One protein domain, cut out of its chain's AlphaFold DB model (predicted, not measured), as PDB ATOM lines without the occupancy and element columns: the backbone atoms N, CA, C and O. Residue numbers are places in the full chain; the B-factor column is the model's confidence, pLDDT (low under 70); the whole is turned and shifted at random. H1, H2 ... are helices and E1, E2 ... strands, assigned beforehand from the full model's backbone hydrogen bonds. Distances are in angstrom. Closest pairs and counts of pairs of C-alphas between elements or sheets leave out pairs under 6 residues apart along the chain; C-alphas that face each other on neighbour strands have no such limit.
ATOM      1  N   GLN A  83     -82.522  42.192  21.932       57.75
ATOM      2  CA  GLN A  83     -83.659  43.016  22.343       57.75
ATOM      3  C   GLN A  83     -83.216  44.454  22.638       57.75
ATOM      4  O   GLN A  83     -82.175  44.690  23.254       57.75
ATOM      5  N   GLU A  84     -84.009  45.420  22.173       67.50
ATOM      6  CA  GLU A  84     -83.797  46.848  22.419       67.50
ATOM      7  C   GLU A  84     -84.478  47.248  23.728       67.50
ATOM      8  O   GLU A  84     -85.706  47.204  23.842       67.50
ATOM      9  N   TYR A  85     -83.683  47.677  24.703       60.88
ATOM     10  CA  TYR A  85     -84.175  48.278  25.936       60.88
ATOM     11  C   TYR A  85     -83.954  49.786  25.871       60.88
ATOM     12  O   TYR A  85     -82.825  50.255  25.739       60.88
ATOM     13  N   VAL A  86     -85.042  50.554  25.953       67.44
ATOM     14  CA  VAL A  86     -84.995  52.020  25.999       67.44
ATOM     15  C   VAL A  86     -85.198  52.450  27.443       67.44
ATOM     16  O   VAL A  86     -86.303  52.334  27.966       67.44
ATOM     17  N   PHE A  87     -84.142  52.937  28.085       64.06
ATOM     18  CA  PHE A  87     -84.200  53.444  29.454       64.06
ATOM     19  C   PHE A  87     -84.383  54.952  29.437       64.06
ATOM     20  O   PHE A  87     -83.568  55.664  28.851       64.06
ATOM     21  N   SER A  88     -85.418  55.471  30.091       67.06
ATOM     22  CA  SER A  88     -85.537  56.918  30.298       67.06
ATOM     23  C   SER A  88     -84.402  57.445  31.194       67.06
ATOM     24  O   SER A  88     -83.841  56.706  32.005       67.06
ATOM     25  N   LYS A  89     -84.044  58.734  31.080       62.00
ATOM     26  CA  LYS A  89     -83.046  59.349  31.982       62.00
ATOM     27  C   LYS A  89     -83.452  59.223  33.454       62.00
ATOM     28  O   LYS A  89     -82.597  58.944  34.287       62.00
ATOM     29  N   GLU A  90     -84.749  59.341  33.743       58.94
ATOM     30  CA  GLU A  90     -85.304  59.127  35.083       58.94
ATOM     31  C   GLU A  90     -85.152  57.673  35.554       58.94
ATOM     32  O   GLU A  90     -84.852  57.450  36.720       58.94
ATOM     33  N   GLU A  91     -85.295  56.667  34.682       57.34
ATOM     34  CA  GLU A  91     -85.034  55.264  35.048       57.34
ATOM     35  C   GLU A  91     -83.554  54.987  35.311       57.34
ATOM     36  O   GLU A  91     -83.236  54.240  36.233       57.34
ATOM     37  N   ILE A  92     -82.645  55.612  34.561       61.47
ATOM     38  CA  ILE A  92     -81.197  55.485  34.790       61.47
ATOM     39  C   ILE A  92     -80.804  56.157  36.109       61.47
ATOM     40  O   ILE A  92     -80.028  55.597  36.883       61.47
ATOM     41  N   GLU A  93     -81.340  57.343  36.391       59.75
ATOM     42  CA  GLU A  93     -81.113  58.030  37.665       59.75
ATOM     43  C   GLU A  93     -81.755  57.279  38.837       59.75
ATOM     44  O   GLU A  93     -81.123  57.131  39.879       59.75
ATOM     45  N   ASN A  94     -82.952  56.717  38.665       60.22
ATOM     46  CA  ASN A  94     -83.599  55.897  39.687       60.22
ATOM     47  C   ASN A  94     -82.860  54.578  39.937       60.22
ATOM     48  O   ASN A  94     -82.787  54.169  41.088       60.22
ATOM     49  N   GLN A  95     -82.266  53.942  38.921       58.34
ATOM     50  CA  GLN A  95     -81.426  52.750  39.113       58.34
ATOM     51  C   GLN A  95     -80.079  53.069  39.777       58.34
ATOM     52  O   GLN A  95     -79.592  52.287  40.590       58.34
ATOM     53  N   LYS A  96     -79.490  54.239  39.494       58.62
ATOM     54  CA  LYS A  96     -78.308  54.733  40.224       58.62
ATOM     55  C   LYS A  96     -78.619  55.086  41.682       58.62
ATOM     56  O   LYS A  96     -77.741  54.962  42.531       58.62
ATOM     57  N   ASN A  97     -79.850  55.520  41.958       57.00
ATOM     58  CA  ASN A  97     -80.314  55.936  43.283       57.00
ATOM     59  C   ASN A  97     -81.036  54.830  44.069       57.00
ATOM     60  O   ASN A  97     -81.289  55.002  45.263       57.00
ATOM     61  N   THR A  98     -81.378  53.694  43.453       57.97
ATOM     62  CA  THR A  98     -81.816  52.518  44.204       57.97
ATOM     63  C   THR A  98     -80.626  51.983  44.986       57.97
ATOM     64  O   THR A  98     -79.596  51.686  44.379       57.97
ATOM     65  N   PRO A  99     -80.733  51.835  46.318       59.09
ATOM     66  CA  PRO A  99     -79.654  51.259  47.090       59.09
ATOM     67  C   PRO A  99     -79.466  49.823  46.611       59.09
ATOM     68  O   PRO A  99     -80.326  48.968  46.848       59.09
ATOM     69  N   ASN A 100     -78.356  49.583  45.906       73.25
ATOM     70  CA  ASN A 100     -77.911  48.245  45.544       73.25
ATOM     71  C   ASN A 100     -77.996  47.350  46.785       73.25
ATOM     72  O   ASN A 100     -77.800  47.811  47.912       73.25
ATOM     73  N   GLU A 101     -78.293  46.068  46.592       75.44
ATOM     74  CA  GLU A 101     -78.385  45.099  47.689       75.44
ATOM     75  C   GLU A 101     -77.145  45.153  48.601       75.44
ATOM     76  O   GLU A 101     -77.255  45.128  49.825       75.44
ATOM     77  N   GLU A 102     -75.982  45.400  48.002       76.94
ATOM     78  CA  GLU A 102     -74.708  45.684  48.662       76.94
ATOM     79  C   GLU A 102     -74.758  46.895  49.606       76.94
ATOM     80  O   GLU A 102     -74.291  46.814  50.738       76.94
ATOM     81  N   GLN A 103     -75.369  48.012  49.198       81.56
ATOM     82  CA  GLN A 103     -75.509  49.193  50.054       81.56
ATOM     83  C   GLN A 103     -76.398  48.906  51.262       81.56
ATOM     84  O   GLN A 103     -76.076  49.349  52.360       81.56
ATOM     85  N   ARG A 104     -77.466  48.118  51.081       83.25
ATOM     86  CA  ARG A 104     -78.337  47.686  52.185       83.25
ATOM     87  C   ARG A 104     -77.627  46.739  53.148       83.25
ATOM     88  O   ARG A 104     -77.894  46.777  54.347       83.25
ATOM     89  N   ILE A 105     -76.752  45.873  52.639       85.94
ATOM     90  CA  ILE A 105     -75.930  44.983  53.466       85.94
ATOM     91  C   ILE A 105     -74.908  45.800  54.261       85.94
ATOM     92  O   ILE A 105     -74.797  45.602  55.469       85.94
ATOM     93  N   LEU A 106     -74.214  46.742  53.618       85.19
ATOM     94  CA  LEU A 106     -73.249  47.625  54.278       85.19
ATOM     95  C   LEU A 106     -73.910  48.500  55.343       85.19
ATOM     96  O   LEU A 106     -73.368  48.635  56.432       85.19
ATOM     97  N   GLU A 107     -75.089  49.047  55.061       87.25
ATOM     98  CA  GLU A 107     -75.848  49.854  56.018       87.25
ATOM     99  C   GLU A 107     -76.297  49.016  57.221       87.25
ATOM    100  O   GLU A 107     -76.091  49.422  58.360       87.25
ATOM    101  N   ARG A 108     -76.769  47.781  57.001       89.31
ATOM    102  CA  ARG A 108     -77.093  46.846  58.092       89.31
ATOM    103  C   ARG A 108     -75.865  46.463  58.924       89.31
ATOM    104  O   ARG A 108     -75.965  46.372  60.144       89.31
ATOM    105  N   LEU A 109     -74.724  46.205  58.283       88.69
ATOM    106  CA  LEU A 109     -73.468  45.888  58.972       88.69
ATOM    107  C   LEU A 109     -72.963  47.086  59.785       88.69
ATOM    108  O   LEU A 109     -72.516  46.907  60.916       88.69
ATOM    109  N   ALA A 110     -73.079  48.295  59.237       90.38
ATOM    110  CA  ALA A 110     -72.721  49.539  59.904       90.38
ATOM    111  C   ALA A 110     -73.625  49.793  61.124       90.38
ATOM    112  O   ALA A 110     -73.119  50.007  62.225       90.38
ATOM    113  N   GLU A 111     -74.947  49.639  60.971       92.12
ATOM    114  CA  GLU A 111     -75.921  49.705  62.071       92.12
ATOM    115  C   GLU A 111     -75.638  48.658  63.158       92.12
ATOM    116  O   GLU A 111     -75.669  48.975  64.347       92.12
ATOM    117  N   GLN A 112     -75.315  47.418  62.772       91.94
ATOM    118  CA  GLN A 112     -74.980  46.342  63.708       91.94
ATOM    119  C   GLN A 112     -73.685  46.627  64.483       91.94
ATOM    120  O   GLN A 112     -73.587  46.297  65.665       91.94
ATOM    121  N   ALA A 113     -72.694  47.228  63.825       89.06
ATOM    122  CA  ALA A 113     -71.432  47.628  64.432       89.06
ATOM    123  C   ALA A 113     -71.513  48.980  65.169       89.06
ATOM    124  O   ALA A 113     -70.573  49.342  65.878       89.06
ATOM    125  N   GLY A 114     -72.621  49.718  65.032       92.31
ATOM    126  CA  GLY A 114     -72.819  51.037  65.632       92.31
ATOM    127  C   GLY A 114     -71.912  52.132  65.057       92.31
ATOM    128  O   GLY A 114     -71.629  53.102  65.756       92.31
ATOM    129  N   ILE A 115     -71.436  51.973  63.819       94.44
ATOM    130  CA  ILE A 115     -70.556  52.923  63.116       94.44
ATOM    131  C   ILE A 115     -71.223  53.425  61.834       94.44
ATOM    132  O   ILE A 115     -72.213  52.851  61.384       94.44
ATOM    133  N   SER A 116     -70.710  54.506  61.239       92.25
ATOM    134  CA  SER A 116     -71.218  54.959  59.940       92.25
ATOM    135  C   SER A 116     -70.780  54.019  58.815       92.25
ATOM    136  O   SER A 116     -69.802  53.277  58.936       92.25
ATOM    137  N   LYS A 117     -71.498  54.066  57.690       87.62
ATOM    138  CA  LYS A 117     -71.148  53.305  56.486       87.62
ATOM    139  C   LYS A 117     -69.759  53.689  55.974       87.62
ATOM    140  O   LYS A 117     -68.985  52.814  55.601       87.62
ATOM    141  N   GLU A 118     -69.435  54.978  55.979       89.69
ATOM    142  CA  GLU A 118     -68.128  55.484  55.558       89.69
ATOM    143  C   GLU A 118     -67.014  54.982  56.482       89.69
ATOM    144  O   GLU A 118     -65.958  54.575  56.005       89.69
ATOM    145  N   GLU A 119     -67.255  54.945  57.795       90.69
ATOM    146  CA  GLU A 119     -66.278  54.430  58.755       90.69
ATOM    147  C   GLU A 119     -66.104  52.910  58.631       90.69
ATOM    148  O   GLU A 119     -64.986  52.409  58.744       90.69
ATOM    149  N   LEU A 120     -67.178  52.169  58.335       91.75
ATOM    150  CA  LEU A 120     -67.098  50.736  58.049       91.75
ATOM    151  C   LEU A 120     -66.242  50.464  56.806       91.75
ATOM    152  O   LEU A 120     -65.386  49.584  56.849       91.75
ATOM    153  N   ILE A 121     -66.457  51.219  55.724       90.75
ATOM    154  CA  ILE A 121     -65.673  51.092  54.488       90.75
ATOM    155  C   ILE A 121     -64.207  51.421  54.767       90.75
ATOM    156  O   ILE A 121     -63.340  50.618  54.447       90.75
ATOM    157  N   SER A 122     -63.930  52.532  55.454       92.25
ATOM    158  CA  SER A 122     -62.559  52.917  55.797       92.25
ATOM    159  C   SER A 122     -61.851  51.868  56.664       92.25
ATOM    160  O   SER A 122     -60.682  51.570  56.426       92.25
ATOM    161  N   ARG A 123     -62.545  51.247  57.631       92.12
ATOM    162  CA  ARG A 123     -61.978  50.133  58.412       92.12
ATOM    163  C   ARG A 123     -61.760  48.879  57.578       92.12
ATOM    164  O   ARG A 123     -60.793  48.166  57.825       92.12
ATOM    165  N   ALA A 124     -62.654  48.585  56.639       90.19
ATOM    166  CA  ALA A 124     -62.503  47.442  55.747       90.19
ATOM    167  C   ALA A 124     -61.289  47.622  54.823       90.19
ATOM    168  O   ALA A 124     -60.490  46.699  54.702       90.19
ATOM    169  N   GLU A 125     -61.112  48.817  54.256       90.44
ATOM    170  CA  GLU A 125     -59.933  49.181  53.465       90.44
ATOM    171  C   GLU A 125     -58.655  49.054  54.301       90.44
ATOM    172  O   GLU A 125     -57.729  48.349  53.905       90.44
ATOM    173  N   GLN A 126     -58.636  49.633  55.508       91.38
ATOM    174  CA  GLN A 126     -57.490  49.524  56.409       91.38
ATOM    175  C   GLN A 126     -57.163  48.062  56.758       91.38
ATOM    176  O   GLN A 126     -55.999  47.673  56.745       91.38
ATOM    177  N   ALA A 127     -58.172  47.234  57.040       91.50
ATOM    178  CA  ALA A 127     -57.965  45.818  57.334       91.50
ATOM    179  C   ALA A 127     -57.428  45.044  56.117       91.50
ATOM    180  O   ALA A 127     -56.598  44.148  56.270       91.50
ATOM    181  N   GLU A 128     -57.876  45.384  54.905       92.00
ATOM    182  CA  GLU A 128     -57.352  44.804  53.667       92.00
ATOM    183  C   GLU A 128     -55.882  45.190  53.453       92.00
ATOM    184  O   GLU A 128     -55.057  44.350  53.087       92.00
ATOM    185  N   ASP A 129     -55.541  46.448  53.719       91.94
ATOM    186  CA  ASP A 129     -54.178  46.957  53.635       91.94
ATOM    187  C   ASP A 129     -53.248  46.293  54.651       91.94
ATOM    188  O   ASP A 129     -52.153  45.853  54.298       91.94
ATOM    189  N   GLU A 130     -53.697  46.164  55.898       93.12
ATOM    190  CA  GLU A 130     -52.979  45.453  56.955       93.12
ATOM    191  C   GLU A 130     -52.767  43.981  56.583       93.12
ATOM    192  O   GLU A 130     -51.665  43.461  56.752       93.12
ATOM    193  N   ALA A 131     -53.770  43.319  55.997       93.19
ATOM    194  CA  ALA A 131     -53.639  41.942  55.529       93.19
ATOM    195  C   ALA A 131     -52.620  41.810  54.384       93.19
ATOM    196  O   ALA A 131     -51.785  40.901  54.409       93.19
ATOM    197  N   LYS A 132     -52.637  42.725  53.405       93.25
ATOM    198  CA  LYS A 132     -51.646  42.762  52.313       93.25
ATOM    199  C   LYS A 132     -50.236  42.979  52.852       93.25
ATOM    200  O   LYS A 132     -49.328  42.232  52.483       93.25
ATOM    201  N   CYS A 133     -50.066  43.947  53.753       92.88
ATOM    202  CA  CYS A 133     -48.798  44.206  54.429       92.88
ATOM    203  C   CYS A 133     -48.316  42.973  55.197       92.88
ATOM    204  O   CYS A 133     -47.175  42.564  55.021       92.88
ATOM    205  N   ALA A 134     -49.180  42.332  55.987       93.56
ATOM    206  CA  ALA A 134     -48.823  41.154  56.775       93.56
ATOM    207  C   ALA A 134     -48.417  39.961  55.897       93.56
ATOM    208  O   ALA A 134     -47.421  39.295  56.178       93.56
ATOM    209  N   MET A 135     -49.146  39.708  54.805       94.62
ATOM    210  CA  MET A 135     -48.792  38.658  53.847       94.62
ATOM    211  C   MET A 135     -47.438  38.926  53.192       94.62
ATOM    212  O   MET A 135     -46.608  38.022  53.086       94.62
ATOM    213  N   ARG A 136     -47.197  40.167  52.762       94.19
ATOM    214  CA  ARG A 136     -45.926  40.551  52.148       94.19
ATOM    215  C   ARG A 136     -44.774  40.501  53.153       94.19
ATOM    216  O   ARG A 136     -43.722  39.961  52.831       94.19
ATOM    217  N   ALA A 137     -44.997  40.950  54.384       94.19
ATOM    218  CA  ALA A 137     -44.038  40.842  55.477       94.19
ATOM    219  C   ALA A 137     -43.684  39.379  55.776       94.19
ATOM    220  O   ALA A 137     -42.521  39.053  55.985       94.19
ATOM    221  N   GLN A 138     -44.657  38.466  55.725       94.25
ATOM    222  CA  GLN A 138     -44.395  37.038  55.890       94.25
ATOM    223  C   GLN A 138     -43.538  36.468  54.748       94.25
ATOM    224  O   GLN A 138     -42.653  35.650  55.001       94.25
ATOM    225  N   GLN A 139     -43.756  36.910  53.504       92.69
ATOM    226  CA  GLN A 139     -42.913  36.520  52.366       92.69
ATOM    227  C   GLN A 139     -41.474  37.018  52.533       92.69
ATOM    228  O   GLN A 139     -40.541  36.232  52.387       92.69
ATOM    229  N   LEU A 140     -41.302  38.296  52.879       92.44
ATOM    230  CA  LEU A 140     -39.994  38.903  53.135       92.44
ATOM    231  C   LEU A 140     -39.309  38.232  54.335       92.44
ATOM    232  O   LEU A 140     -38.132  37.899  54.282       92.44
ATOM    233  N   SER A 141     -40.046  37.904  55.393       93.06
ATOM    234  CA  SER A 141     -39.484  37.150  56.516       93.06
ATOM    235  C   SER A 141     -38.951  35.778  56.079       93.06
ATOM    236  O   SER A 141     -37.866  35.375  56.491       93.06
ATOM    237  N   GLY A 142     -39.639  35.104  55.150       90.69
ATOM    238  CA  GLY A 142     -39.144  33.879  54.514       90.69
ATOM    239  C   GLY A 142     -37.866  34.063  53.680       90.69
ATOM    240  O   GLY A 142     -37.129  33.099  53.490       90.69
ATOM    241  N   GLN A 143     -37.577  35.282  53.221       87.12
ATOM    242  CA  GLN A 143     -36.336  35.649  52.523       87.12
ATOM    243  C   GLN A 143     -35.192  36.019  53.485       87.12
ATOM    244  O   GLN A 143     -34.085  36.304  53.036       87.12
ATOM    245  N   GLY A 144     -35.432  35.982  54.800       86.69
ATOM    246  CA  GLY A 144     -34.417  36.233  55.824       86.69
ATOM    247  C   GLY A 144     -34.452  37.633  56.438       86.69
ATOM    248  O   GLY A 144     -33.569  37.960  57.229       86.69
ATOM    249  N   TYR A 145     -35.462  38.449  56.121       87.69
ATOM    250  CA  TYR A 145     -35.683  39.715  56.817       87.69
ATOM    251  C   TYR A 145     -36.260  39.482  58.220       87.69
ATOM    252  O   TYR A 145     -37.091  38.596  58.432       87.69
ATOM    253  N   ASP A 146     -35.863  40.320  59.177       91.81
ATOM    254  CA  ASP A 146     -36.554  40.381  60.466       91.81
ATOM    255  C   ASP A 146     -38.006  40.849  60.276       91.81
ATOM    256  O   ASP A 146     -38.288  41.645  59.378       91.81
ATOM    257  N   TYR A 147     -38.931  40.361  61.103       89.81
ATOM    258  CA  TYR A 147     -40.363  40.584  60.894       89.81
ATOM    259  C   TYR A 147     -40.743  42.070  60.963       89.81
ATOM    260  O   TYR A 147     -41.510  42.540  60.126       89.81
ATOM    261  N   GLU A 148     -40.165  42.831  61.900       90.12
ATOM    262  CA  GLU A 148     -40.435  44.271  62.026       90.12
ATOM    263  C   GLU A 148     -39.947  45.046  60.792       90.12
ATOM    264  O   GLU A 148     -40.645  45.917  60.266       90.12
ATOM    265  N   MET A 149     -38.767  44.690  60.278       88.81
ATOM    266  CA  MET A 149     -38.233  45.258  59.038       88.81
ATOM    267  C   MET A 149     -39.091  44.862  57.831       88.81
ATOM    268  O   MET A 149     -39.396  45.694  56.981       88.81
ATOM    269  N   ALA A 150     -39.495  43.597  57.753       91.19
ATOM    270  CA  ALA A 150     -40.325  43.074  56.680       91.19
ATOM    271  C   ALA A 150     -41.691  43.773  56.623       91.19
ATOM    272  O   ALA A 150     -42.174  44.092  55.539       91.19
ATOM    273  N   GLU A 151     -42.298  44.058  57.778       92.94
ATOM    274  CA  GLU A 151     -43.531  44.842  57.873       92.94
ATOM    275  C   GLU A 151     -43.323  46.278  57.384       92.94
ATOM    276  O   GLU A 151     -44.146  46.816  56.639       92.94
ATOM    277  N   HIS A 152     -42.202  46.892  57.759       90.94
ATOM    278  CA  HIS A 152     -41.860  48.235  57.314       90.94
ATOM    279  C   HIS A 152     -41.671  48.310  55.788       90.94
ATOM    280  O   HIS A 152     -42.281  49.155  55.133       90.94
ATOM    281  N   ILE A 153     -40.911  47.375  55.211       91.19
ATOM    282  CA  ILE A 153     -40.714  47.253  53.759       91.19
ATOM    283  C   ILE A 153     -42.052  47.018  53.050       91.19
ATOM    284  O   ILE A 153     -42.354  47.690  52.066       91.19
ATOM    285  N   ALA A 154     -42.888  46.113  53.566       93.81
ATOM    286  CA  ALA A 154     -44.203  45.832  52.995       93.81
ATOM    287  C   ALA A 154     -45.113  47.071  52.981       93.81
ATOM    288  O   ALA A 154     -45.839  47.300  52.011       93.81
ATOM    289  N   ARG A 155     -45.053  47.899  54.032       92.81
ATOM    290  CA  ARG A 155     -45.795  49.164  54.105       92.81
ATOM    291  C   ARG A 155     -45.312  50.163  53.052       92.81
ATOM    292  O   ARG A 155     -46.151  50.761  52.382       92.81
ATOM    293  N   ILE A 156     -43.996  50.295  52.873       91.56
ATOM    294  CA  ILE A 156     -43.399  51.139  51.825       91.56
ATOM    295  C   ILE A 156     -43.854  50.680  50.434       91.56
ATOM    296  O   ILE A 156     -44.310  51.493  49.636       91.56
ATOM    297  N   GLU A 157     -43.786  49.381  50.142       91.81
ATOM    298  CA  GLU A 157     -44.202  48.841  48.841       91.81
ATOM    299  C   GLU A 157     -45.697  49.083  48.566       91.81
ATOM    300  O   GLU A 157     -46.082  49.457  47.453       91.81
ATOM    301  N   LEU A 158     -46.553  48.924  49.582       91.81
ATOM    302  CA  LEU A 158     -47.984  49.207  49.460       91.81
ATOM    303  C   LEU A 158     -48.244  50.699  49.203       91.81
ATOM    304  O   LEU A 158     -49.080  51.052  48.367       91.81
ATOM    305  N   GLU A 159     -47.526  51.583  49.895       89.31
ATOM    306  CA  GLU A 159     -47.609  53.028  49.692       89.31
ATOM    307  C   GLU A 159     -47.131  53.423  48.286       89.31
ATOM    308  O   GLU A 159     -47.848  54.128  47.567       89.31
ATOM    309  N   ASN A 160     -46.004  52.881  47.829       89.12
ATOM    310  CA  ASN A 160     -45.493  53.081  46.473       89.12
ATOM    311  C   ASN A 160     -46.506  52.647  45.410       89.12
ATOM    312  O   ASN A 160     -46.733  53.370  44.434       89.12
ATOM    313  N   ALA A 161     -47.180  51.512  45.615       87.44
ATOM    314  CA  ALA A 161     -48.234  51.045  44.723       87.44
ATOM    315  C   ALA A 161     -49.406  52.042  44.640       87.44
ATOM    316  O   ALA A 161     -49.910  52.317  43.546       87.44
ATOM    317  N   ARG A 162     -49.810  52.651  45.764       85.75
ATOM    318  CA  ARG A 162     -50.846  53.703  45.775       85.75
ATOM    319  C   ARG A 162     -50.391  54.958  45.048       85.75
ATOM    320  O   ARG A 162     -51.134  55.490  44.222       85.75
ATOM    321  N   TYR A 163     -49.175  55.424  45.324       81.38
ATOM    322  CA  TYR A 163     -48.612  56.609  44.678       81.38
ATOM    323  C   TYR A 163     -48.495  56.436  43.163       81.38
ATOM    324  O   TYR A 163     -48.808  57.367  42.411       81.38
ATOM    325  N   LYS A 164     -48.114  55.238  42.710       82.56
ATOM    326  CA  LYS A 164     -48.037  54.876  41.292       82.56
ATOM    327  C   LYS A 164     -49.415  54.907  40.629       82.56
ATOM    328  O   LYS A 164     -49.579  55.565  39.596       82.56
ATOM    329  N   ASN A 165     -50.403  54.271  41.262       83.50
ATOM    330  CA  ASN A 165     -51.756  54.104  40.727       83.50
ATOM    331  C   ASN A 165     -52.629  55.365  40.820       83.50
ATOM    332  O   ASN A 165     -53.645  55.443  40.136       83.50
ATOM    333  N   ASN A 166     -52.248  56.369  41.614       82.00
ATOM    334  CA  ASN A 166     -53.009  57.612  41.725       82.00
ATOM    335  C   ASN A 166     -52.803  58.509  40.480       82.00
ATOM    336  O   ASN A 166     -51.698  59.025  40.280       82.00
ATOM    337  N   PRO A 167     -53.824  58.754  39.635       71.44
ATOM    338  CA  PRO A 167     -53.678  59.552  38.414       71.44
ATOM    339  C   PRO A 167     -53.450  61.051  38.675       71.44
ATOM    340  O   PRO A 167     -53.043  61.759  37.760       71.44
ATOM    341  N   GLY A 168     -53.685  61.540  39.900       77.19
ATOM    342  CA  GLY A 168     -53.591  62.965  40.244       77.19
ATOM    343  C   GLY A 168     -52.190  63.486  40.584       77.19
ATOM    344  O   GLY A 168     -52.020  64.694  40.730       77.19
ATOM    345  N   ASN A 169     -51.189  62.613  40.723       77.25
ATOM    346  CA  ASN A 169     -49.836  63.026  41.105       77.25
ATOM    347  C   ASN A 169     -48.972  63.342  39.873       77.25
ATOM    348  O   ASN A 169     -48.971  62.584  38.901       77.25
ATOM    349  N   ASP A 170     -48.188  64.423  39.949       81.75
ATOM    350  CA  ASP A 170     -47.181  64.770  38.939       81.75
ATOM    351  C   ASP A 170     -46.191  63.598  38.768       81.75
ATOM    352  O   ASP A 170     -45.648  63.123  39.772       81.75
ATOM    353  N   PRO A 171     -45.938  63.110  37.537       80.06
ATOM    354  CA  PRO A 171     -45.005  62.011  37.289       80.06
ATOM    355  C   PRO A 171     -43.614  62.227  37.906       80.06
ATOM    356  O   PRO A 171     -43.026  61.266  38.394       80.06
ATOM    357  N   GLN A 172     -43.109  63.466  37.972       79.56
ATOM    358  CA  GLN A 172     -41.814  63.743  38.609       79.56
ATOM    359  C   GLN A 172     -41.866  63.627  40.136       79.56
ATOM    360  O   GLN A 172     -40.905  63.179  40.762       79.56
ATOM    361  N   MET A 173     -42.981  64.030  40.749       79.50
ATOM    362  CA  MET A 173     -43.208  63.843  42.185       79.50
ATOM    363  C   MET A 173     -43.387  62.361  42.520       79.50
ATOM    364  O   MET A 173     -42.855  61.917  43.532       79.50
ATOM    365  N   LYS A 174     -44.079  61.592  41.664       79.38
ATOM    366  CA  LYS A 174     -44.243  60.138  41.826       79.38
ATOM    367  C   LYS A 174     -42.901  59.423  41.835       79.38
ATOM    368  O   LYS A 174     -42.637  58.645  42.741       79.38
ATOM    369  N   GLU A 175     -42.068  59.700  40.836       78.12
ATOM    370  CA  GLU A 175     -40.768  59.049  40.715       78.12
ATOM    371  C   GLU A 175     -39.888  59.363  41.924       78.12
ATOM    372  O   GLU A 175     -39.340  58.450  42.528       78.12
ATOM    373  N   LYS A 176     -39.831  60.630  42.353       80.31
ATOM    374  CA  LYS A 176     -39.088  61.000  43.563       80.31
ATOM    375  C   LYS A 176     -39.648  60.319  44.810       80.31
ATOM    376  O   LYS A 176     -38.877  59.749  45.565       80.31
ATOM    377  N   ALA A 177     -40.960  60.347  45.031       80.19
ATOM    378  CA  ALA A 177     -41.554  59.738  46.220       80.19
ATOM    379  C   ALA A 177     -41.240  58.238  46.312       80.19
ATOM    380  O   ALA A 177     -40.849  57.769  47.372       80.19
ATOM    381  N   ILE A 178     -41.339  57.516  45.193       82.06
ATOM    382  CA  ILE A 178     -41.051  56.081  45.138       82.06
ATOM    383  C   ILE A 178     -39.552  55.818  45.327       82.06
ATOM    384  O   ILE A 178     -39.177  54.979  46.138       82.06
ATOM    385  N   VAL A 179     -38.684  56.564  44.637       78.94
ATOM    386  CA  VAL A 179     -37.226  56.368  44.722       78.94
ATOM    387  C   VAL A 179     -36.678  56.684  46.109       78.94
ATOM    388  O   VAL A 179     -35.808  55.974  46.599       78.94
ATOM    389  N   PHE A 180     -37.208  57.719  46.759       78.44
ATOM    390  CA  PHE A 180     -36.793  58.124  48.101       78.44
ATOM    391  C   PHE A 180     -37.572  57.428  49.224       78.44
ATOM    392  O   PHE A 180     -37.309  57.691  50.397       78.44
ATOM    393  N   SER A 181     -38.504  56.529  48.901       78.44
ATOM    394  CA  SER A 181     -39.214  55.749  49.914       78.44
ATOM    395  C   SER A 181     -38.269  54.727  50.559       78.44
ATOM    396  O   SER A 181     -37.705  53.871  49.886       78.44
ATOM    397  N   GLY A 182     -38.052  54.827  51.871       78.31
ATOM    398  CA  GLY A 182     -37.175  53.901  52.600       78.31
ATOM    399  C   GLY A 182     -35.682  54.020  52.275       78.31
ATOM    400  O   GLY A 182     -34.937  53.052  52.456       78.31
ATOM    401  N   ILE A 183     -35.235  55.174  51.759       83.94
ATOM    402  CA  ILE A 183     -33.807  55.416  51.502       83.94
ATOM    403  C   ILE A 183     -33.004  55.467  52.809       83.94
ATOM    404  O   ILE A 183     -31.875  54.990  52.846       83.94
ATOM    405  N   ASP A 184     -33.610  55.943  53.899       83.69
ATOM    406  CA  ASP A 184     -32.978  55.996  55.221       83.69
ATOM    407  C   ASP A 184     -32.641  54.580  55.729       83.69
ATOM    408  O   ASP A 184     -31.540  54.313  56.225       83.69
ATOM    409  N   GLU A 185     -33.568  53.629  55.574       84.19
ATOM    410  CA  GLU A 185     -33.337  52.220  55.892       84.19
ATOM    411  C   GLU A 185     -32.274  51.597  54.986       84.19
ATOM    412  O   GLU A 185     -31.473  50.783  55.457       84.19
ATOM    413  N   PHE A 186     -32.253  51.982  53.708       88.12
ATOM    414  CA  PHE A 186     -31.254  51.524  52.752       88.12
ATOM    415  C   PHE A 186     -29.844  51.983  53.131       88.12
ATOM    416  O   PHE A 186     -28.963  51.138  53.272       88.12
ATOM    417  N   GLU A 187     -29.645  53.276  53.398       87.75
ATOM    418  CA  GLU A 187     -28.355  53.830  53.832       87.75
ATOM    419  C   GLU A 187     -27.868  53.191  55.141       87.75
ATOM    420  O   GLU A 187     -26.675  52.959  55.327       87.75
ATOM    421  N   ARG A 188     -28.789  52.843  56.049       88.19
ATOM    422  CA  ARG A 188     -28.444  52.140  57.292       88.19
ATOM    423  C   ARG A 188     -27.945  50.713  57.047       88.19
ATOM    424  O   ARG A 188     -27.051  50.259  57.760       88.19
ATOM    425  N   MET A 189     -28.562  49.988  56.115       84.56
ATOM    426  CA  MET A 189     -28.245  48.581  55.830       84.56
ATOM    427  C   MET A 189     -27.045  48.426  54.890       84.56
ATOM    428  O   MET A 189     -26.287  47.466  55.022       84.56
ATOM    429  N   TYR A 190     -26.869  49.371  53.968       87.62
ATOM    430  CA  TYR A 190     -25.851  49.358  52.921       87.62
ATOM    431  C   TYR A 190     -25.114  50.706  52.843       87.62
ATOM    432  O   TYR A 190     -25.167  51.375  51.813       87.62
ATOM    433  N   PRO A 191     -24.398  51.117  53.908       88.50
ATOM    434  CA  PRO A 191     -23.739  52.425  53.956       88.50
ATOM    435  C   PRO A 191     -22.599  52.575  52.939       88.50
ATOM    436  O   PRO A 191     -22.224  53.692  52.599       88.50
ATOM    437  N   ASP A 192     -22.042  51.459  52.465       88.75
ATOM    438  CA  ASP A 192     -20.911  51.438  51.534       88.75
ATOM    439  C   ASP A 192     -21.341  51.545  50.055       88.75
ATOM    440  O   ASP A 192     -20.492  51.563  49.164       88.75
ATOM    441  N   VAL A 193     -22.647  51.578  49.769       86.69
ATOM    442  CA  VAL A 193     -23.172  51.651  48.399       86.69
ATOM    443  C   VAL A 193     -23.336  53.115  47.994       86.69
ATOM    444  O   VAL A 193     -24.291  53.772  48.395       86.69
ATOM    445  N   GLU A 194     -22.399  53.623  47.189       80.81
ATOM    446  CA  GLU A 194     -22.439  55.002  46.678       80.81
ATOM    447  C   GLU A 194     -23.409  55.169  45.494       80.81
ATOM    448  O   GLU A 194     -24.143  56.152  45.444       80.81
ATOM    449  N   ASP A 195     -23.450  54.194  44.578       84.94
ATOM    450  CA  ASP A 195     -24.277  54.231  43.367       84.94
ATOM    451  C   ASP A 195     -25.113  52.949  43.223       84.94
ATOM    452  O   ASP A 195     -24.602  51.828  43.329       84.94
ATOM    453  N   LEU A 196     -26.410  53.114  42.944       85.94
ATOM    454  CA  LEU A 196     -27.334  52.006  42.699       85.94
ATOM    455  C   LEU A 196     -27.228  51.508  41.246       85.94
ATOM    456  O   LEU A 196     -27.267  52.328  40.326       85.94
ATOM    457  N   PRO A 197     -27.168  50.184  41.009       90.00
ATOM    458  CA  PRO A 197     -27.261  49.617  39.665       90.00
ATOM    459  C   PRO A 197     -28.575  49.990  38.962       90.00
ATOM    460  O   PRO A 197     -29.625  50.065  39.603       90.00
ATOM    461  N   ASP A 198     -28.545  50.135  37.631       89.00
ATOM    462  CA  ASP A 198     -29.729  50.504  36.833       89.00
ATOM    463  C   ASP A 198     -30.908  49.537  37.041       89.00
ATOM    464  O   ASP A 198     -32.054  49.969  37.158       89.00
ATOM    465  N   THR A 199     -30.631  48.236  37.171       90.31
ATOM    466  CA  THR A 199     -31.641  47.197  37.440       90.31
ATOM    467  C   THR A 199     -32.377  47.434  38.759       90.31
ATOM    468  O   THR A 199     -33.593  47.279  38.837       90.31
ATOM    469  N   VAL A 200     -31.660  47.887  39.789       89.75
ATOM    470  CA  VAL A 200     -32.229  48.200  41.106       89.75
ATOM    471  C   VAL A 200     -33.098  49.450  41.021       89.75
ATOM    472  O   VAL A 200     -34.204  49.475  41.557       89.75
ATOM    473  N   VAL A 201     -32.649  50.475  40.293       89.38
ATOM    474  CA  VAL A 201     -33.440  51.694  40.062       89.38
ATOM    475  C   VAL A 201     -34.734  51.380  39.306       89.38
ATOM    476  O   VAL A 201     -35.783  51.955  39.605       89.38
ATOM    477  N   GLU A 202     -34.693  50.461  38.343       90.44
ATOM    478  CA  GLU A 202     -35.878  49.995  37.621       90.44
ATOM    479  C   GLU A 202     -36.871  49.262  38.532       90.44
ATOM    480  O   GLU A 202     -38.068  49.559  38.476       90.44
ATOM    481  N   GLU A 203     -36.404  48.374  39.414       89.50
ATOM    482  CA  GLU A 203     -37.265  47.707  40.400       89.50
ATOM    483  C   GLU A 203     -37.891  48.696  41.388       89.50
ATOM    484  O   GLU A 203     -39.091  48.624  41.679       89.50
ATOM    485  N   ILE A 204     -37.114  49.677  41.850       88.88
ATOM    486  CA  ILE A 204     -37.622  50.736  42.722       88.88
ATOM    487  C   ILE A 204     -38.710  51.526  41.991       88.88
ATOM    488  O   ILE A 204     -39.820  51.666  42.500       88.88
ATOM    489  N   ARG A 205     -38.469  51.952  40.744       87.19
ATOM    490  CA  ARG A 205     -39.493  52.602  39.899       87.19
ATOM    491  C   ARG A 205     -40.716  51.715  39.663       87.19
ATOM    492  O   ARG A 205     -41.828  52.225  39.486       87.19
ATOM    493  N   ALA A 206     -40.543  50.395  39.648       87.50
ATOM    494  CA  ALA A 206     -41.650  49.454  39.551       87.50
ATOM    495  C   ALA A 206     -42.518  49.440  40.823       87.50
ATOM    496  O   ALA A 206     -43.710  49.133  40.711       87.50
ATOM    497  N   GLY A 207     -41.979  49.872  41.964       85.75
ATOM    498  CA  GLY A 207     -42.665  50.034  43.246       85.75
ATOM    499  C   GLY A 207     -42.020  49.258  44.397       85.75
ATOM    500  O   GLY A 207     -42.548  49.309  45.507       85.75
ATOM    501  N   ALA A 208     -40.914  48.547  44.152       88.19
ATOM    502  CA  ALA A 208     -40.182  47.836  45.194       88.19
ATOM    503  C   ALA A 208     -39.494  48.815  46.160       88.19
ATOM    504  O   ALA A 208     -39.141  49.935  45.788       88.19
ATOM    505  N   SER A 209     -39.280  48.388  47.404       90.62
ATOM    506  CA  SER A 209     -38.434  49.134  48.343       90.62
ATOM    507  C   SER A 209     -36.961  49.063  47.905       90.62
ATOM    508  O   SER A 209     -36.533  47.996  47.455       90.62
ATOM    509  N   PRO A 210     -36.150  50.125  48.092       89.62
ATOM    510  CA  PRO A 210     -34.725  50.110  47.752       89.62
ATOM    511  C   PRO A 210     -33.940  48.964  48.393       89.62
ATOM    512  O   PRO A 210     -33.107  48.339  47.739       89.62
ATOM    513  N   VAL A 211     -34.250  48.631  49.651       90.38
ATOM    514  CA  VAL A 211     -33.630  47.500  50.360       90.38
ATOM    515  C   VAL A 211     -33.952  46.180  49.662       90.38
ATOM    516  O   VAL A 211     -33.047  45.392  49.390       90.38
ATOM    517  N   ALA A 212     -35.229  45.959  49.340       90.88
ATOM    518  CA  ALA A 212     -35.684  44.743  48.676       90.88
ATOM    519  C   ALA A 212     -35.076  44.600  47.276       90.88
ATOM    520  O   ALA A 212     -34.549  43.541  46.939       90.88
ATOM    521  N   ALA A 213     -35.087  45.683  46.501       91.81
ATOM    522  CA  ALA A 213     -34.563  45.703  45.144       91.81
ATOM    523  C   ALA A 213     -33.056  45.411  45.094       91.81
ATOM    524  O   ALA A 213     -32.590  44.598  44.296       91.81
ATOM    525  N   TYR A 214     -32.273  46.023  45.987       91.00
ATOM    526  CA  TYR A 214     -30.834  45.779  46.031       91.00
ATOM    527  C   TYR A 214     -30.492  44.354  46.481       91.00
ATOM    528  O   TYR A 214     -29.575  43.734  45.943       91.00
ATOM    529  N   GLN A 215     -31.247  43.790  47.429       89.75
ATOM    530  CA  GLN A 215     -31.055  42.393  47.815       89.75
ATOM    531  C   GLN A 215     -31.379  41.422  46.683       89.75
ATOM    532  O   GLN A 215     -30.612  40.483  46.471       89.75
ATOM    533  N   ASN A 216     -32.456  41.658  45.930       90.44
ATOM    534  CA  ASN A 216     -32.772  40.849  44.753       90.44
ATOM    535  C   ASN A 216     -31.631  40.893  43.736       90.44
ATOM    536  O   ASN A 216     -31.198  39.846  43.267       90.44
ATOM    537  N   TYR A 217     -31.080  42.078  43.470       93.12
ATOM    538  CA  TYR A 217     -29.931  42.226  42.580       93.12
ATOM    539  C   TYR A 217     -28.717  41.404  43.037       93.12
ATOM    540  O   TYR A 217     -28.126  40.675  42.238       93.12
ATOM    541  N   LEU A 218     -28.370  41.462  44.326       91.00
ATOM    542  CA  LEU A 218     -27.279  40.654  44.878       91.00
ATOM    543  C   LEU A 218     -27.556  39.149  44.751       91.00
ATOM    544  O   LEU A 218     -26.639  38.371  44.485       91.00
ATOM    545  N   LEU A 219     -28.805  38.723  44.943       90.88
ATOM    546  CA  LEU A 219     -29.202  37.328  44.755       90.88
ATOM    547  C   LEU A 219     -29.067  36.910  43.286       90.88
ATOM    548  O   LEU A 219     -28.473  35.869  43.007       90.88
ATOM    549  N   GLU A 220     -29.545  37.729  42.351       90.88
ATOM    550  CA  GLU A 220     -29.442  37.465  40.917       90.88
ATOM    551  C   GLU A 220     -27.991  37.364  40.447       90.88
ATOM    552  O   GLU A 220     -27.657  36.444  39.698       90.88
ATOM    553  N   GLU A 221     -27.114  38.258  40.906       91.94
ATOM    554  CA  GLU A 221     -25.685  38.213  40.587       91.94
ATOM    555  C   GLU A 221     -25.075  36.869  41.017       91.94
ATOM    556  O   GLU A 221     -24.444  36.169  40.218       91.94
ATOM    557  N   ARG A 222     -25.352  36.434  42.252       92.56
ATOM    558  CA  ARG A 222     -24.859  35.148  42.771       92.56
ATOM    559  C   ARG A 222     -25.456  33.959  42.038       92.56
ATOM    560  O   ARG A 222     -24.761  32.976  41.780       92.56
ATOM    561  N   GLU A 223     -26.728  34.022  41.667       92.69
ATOM    562  CA  GLU A 223     -27.345  32.977  40.857       92.69
ATOM    563  C   GLU A 223     -26.708  32.868  39.473       92.69
ATOM    564  O   GLU A 223     -26.488  31.754  38.988       92.69
ATOM    565  N   GLN A 224     -26.394  33.994  38.834       92.12
ATOM    566  CA  GLN A 224     -25.723  34.013  37.537       92.12
ATOM    567  C   GLN A 224     -24.328  33.393  37.625       92.12
ATOM    568  O   GLN A 224     -23.992  32.541  36.798       92.12
ATOM    569  N   GLU A 225     -23.551  33.724  38.659       91.75
ATOM    570  CA  GLU A 225     -22.253  33.092  38.926       91.75
ATOM    571  C   GLU A 225     -22.389  31.576  39.117       91.75
ATOM    572  O   GLU A 225     -21.667  30.790  38.495       91.75
ATOM    573  N   LEU A 226     -23.364  31.131  39.915       92.38
ATOM    574  CA  LEU A 226     -23.619  29.707  40.135       92.38
ATOM    575  C   LEU A 226     -24.036  28.990  38.849       92.38
ATOM    576  O   LEU A 226     -23.610  27.857  38.609       92.38
ATOM    577  N   ARG A 227     -24.860  29.623  38.007       92.25
ATOM    578  CA  ARG A 227     -25.235  29.079  36.695       92.25
ATOM    579  C   ARG A 227     -24.007  28.967  35.797       92.25
ATOM    580  O   ARG A 227     -23.791  27.900  35.224       92.25
ATOM    581  N   ALA A 228     -23.173  30.003  35.725       91.81
ATOM    582  CA  ALA A 228     -21.944  29.994  34.937       91.81
ATOM    583  C   ALA A 228     -20.989  28.871  35.380       91.81
ATOM    584  O   ALA A 228     -20.555  28.074  34.548       91.81
ATOM    585  N   LEU A 229     -20.758  28.718  36.689       90.62
ATOM    586  CA  LEU A 229     -19.929  27.643  37.250       90.62
ATOM    587  C   LEU A 229     -20.505  26.250  36.971       90.62
ATOM    588  O   LEU A 229     -19.768  25.320  36.627       90.62
ATOM    589  N   LYS A 230     -21.829  26.080  37.079       91.56
ATOM    590  CA  LYS A 230     -22.504  24.820  36.724       91.56
ATOM    591  C   LYS A 230     -22.329  24.500  35.240       91.56
ATOM    592  O   LYS A 230     -22.055  23.349  34.901       91.56
ATOM    593  N   HIS A 231     -22.461  25.492  34.361       89.75
ATOM    594  CA  HIS A 231     -22.233  25.320  32.926       89.75
ATOM    595  C   HIS A 231     -20.774  24.983  32.613       89.75
ATOM    596  O   HIS A 231     -20.524  24.069  31.828       89.75
ATOM    597  N   GLU A 232     -19.811  25.636  33.260       89.00
ATOM    598  CA  GLU A 232     -18.390  25.322  33.105       89.00
ATOM    599  C   GLU A 232     -18.077  23.892  33.563       89.00
ATOM    600  O   GLU A 232     -17.428  23.140  32.834       89.00
ATOM    601  N   LYS A 233     -18.596  23.472  34.725       87.94
ATOM    602  CA  LYS A 233     -18.435  22.100  35.228       87.94
ATOM    603  C   LYS A 233     -19.021  21.079  34.250       87.94
ATOM    604  O   LYS A 233     -18.319  20.139  33.882       87.94
ATOM    605  N   LYS A 234     -20.249  21.308  33.766       87.50
ATOM    606  CA  LYS A 234     -20.894  20.459  32.749       87.50
ATOM    607  C   LYS A 234     -20.072  20.398  31.459       87.50
ATOM    608  O   LYS A 234     -19.917  19.322  30.888       87.50
ATOM    609  N   ASN A 235     -19.525  21.522  30.999       86.75
ATOM    610  CA  ASN A 235     -18.672  21.556  29.811       86.75
ATOM    611  C   ASN A 235     -17.370  20.781  30.045       86.75
ATOM    612  O   ASN A 235     -16.997  19.962  29.213       86.75
ATOM    613  N   ARG A 236     -16.714  20.960  31.196       80.62
ATOM    614  CA  ARG A 236     -15.492  20.230  31.564       80.62
ATOM    615  C   ARG A 236     -15.707  18.718  31.643       80.62
ATOM    616  O   ARG A 236     -14.839  17.968  31.214       80.62
ATOM    617  N   GLU A 237     -16.851  18.279  32.161       81.00
ATOM    618  CA  GLU A 237     -17.232  16.861  32.229       81.00
ATOM    619  C   GLU A 237     -17.551  16.269  30.848       81.00
ATOM    620  O   GLU A 237     -17.248  15.106  30.593       81.00
ATOM    621  N   LYS A 238     -18.127  17.067  29.939       78.06
ATOM    622  CA  LYS A 238     -18.485  16.640  28.575       78.06
ATOM    623  C   LYS A 238     -17.342  16.753  27.564       78.06
ATOM    624  O   LYS A 238     -17.455  16.190  26.477       78.06
TER     625      LYS A 238
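Overview. This is residues 83 to 238 of the 260 residues of an uncharacterized protein of Christensenella hongkongensis (UniProt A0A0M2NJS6). The model is a long, open string of helices: a loose cluster of H4, H5, H6 and H7 with the ends of two long helices, H3 and H8, which lead away from it toward opposite ends of the shape. H2 makes a corner with the far end of H3, and beyond it E1 and H1 stick out as a free tail; at the other end residues 219 to 238 of H8 stick out as a bare arm. The printed part has 156 residues, with one named strand and then eight named helices, E1 and H1 to H8 in order, and is mostly helix. It is extended, with a radius of gyration of the C-alphas of 24.1 A, and spans 78 by 44 by 34 A.

Arrangement. E1, residues 83 to 87, pairs with no named strand and meets H1, residues 89 to 97, only through their link. H1 touches no helix. H2, residues 101 to 113, touches H3, residues 117 to 142, about perpendicular at 87 degrees, with the C-alphas of Ala 110 and Lys 117 closest at 5.3 A. With residues 129 to 141 alone, H3 touches H4, residues 147 to 165, at a steep tilt of 56 degrees, opposite ways; the C-alphas of Ala 137 and Ala 150 are closest, 4.5 A apart. H4 and H5, residues 171 to 179, form a helical hairpin at a shallow tilt of 8 degrees, opposite ways, closest at the C-alphas of Asn 160 and Ile 178, 5.5 A. H5 touches H7, residues 198 to 206, at a steep tilt of 69 degrees, only just short of about perpendicular; the C-alphas of Val 179 and Ile 204 are closest, 6.0 A apart. H8, residues 210 to 238, touches H7 with residues 210 to 217 alone, at a steep tilt of 49 degrees, opposite ways, closest at the C-alphas of Val 200 and Ala 213, 5.3 A. H6, residues 183 to 189, touches H8, closest at the C-alphas of Phe 186 and Val 211, 5.2 A. The touching helices are mostly crossed, with one of six tilts shallow. In H1 to H8 every O i to N i+4 pair is within hydrogen-bond range.

Along the chain. E1 begins at C-alpha 83, (-83.659, 43.016, 22.343). H2 is 18.3 A long from first to last C-alpha, H3 37.5 A and H4 26.8 A. H3 begins at C-alpha 117, (-71.148, 53.305, 56.486). H8, the longest helix by residues, measures 41.9 A and ends at C-alpha 238, (-18.485, 16.640, 28.575).

Size, cuts and confidence. The C-alphas of Glu 90 and Glu 237 are the two farthest apart, 80.2 A. The printed part has no cut and no long link. Residues 83 to 99 have pLDDT under 70; the mean of the printed part is 84.9.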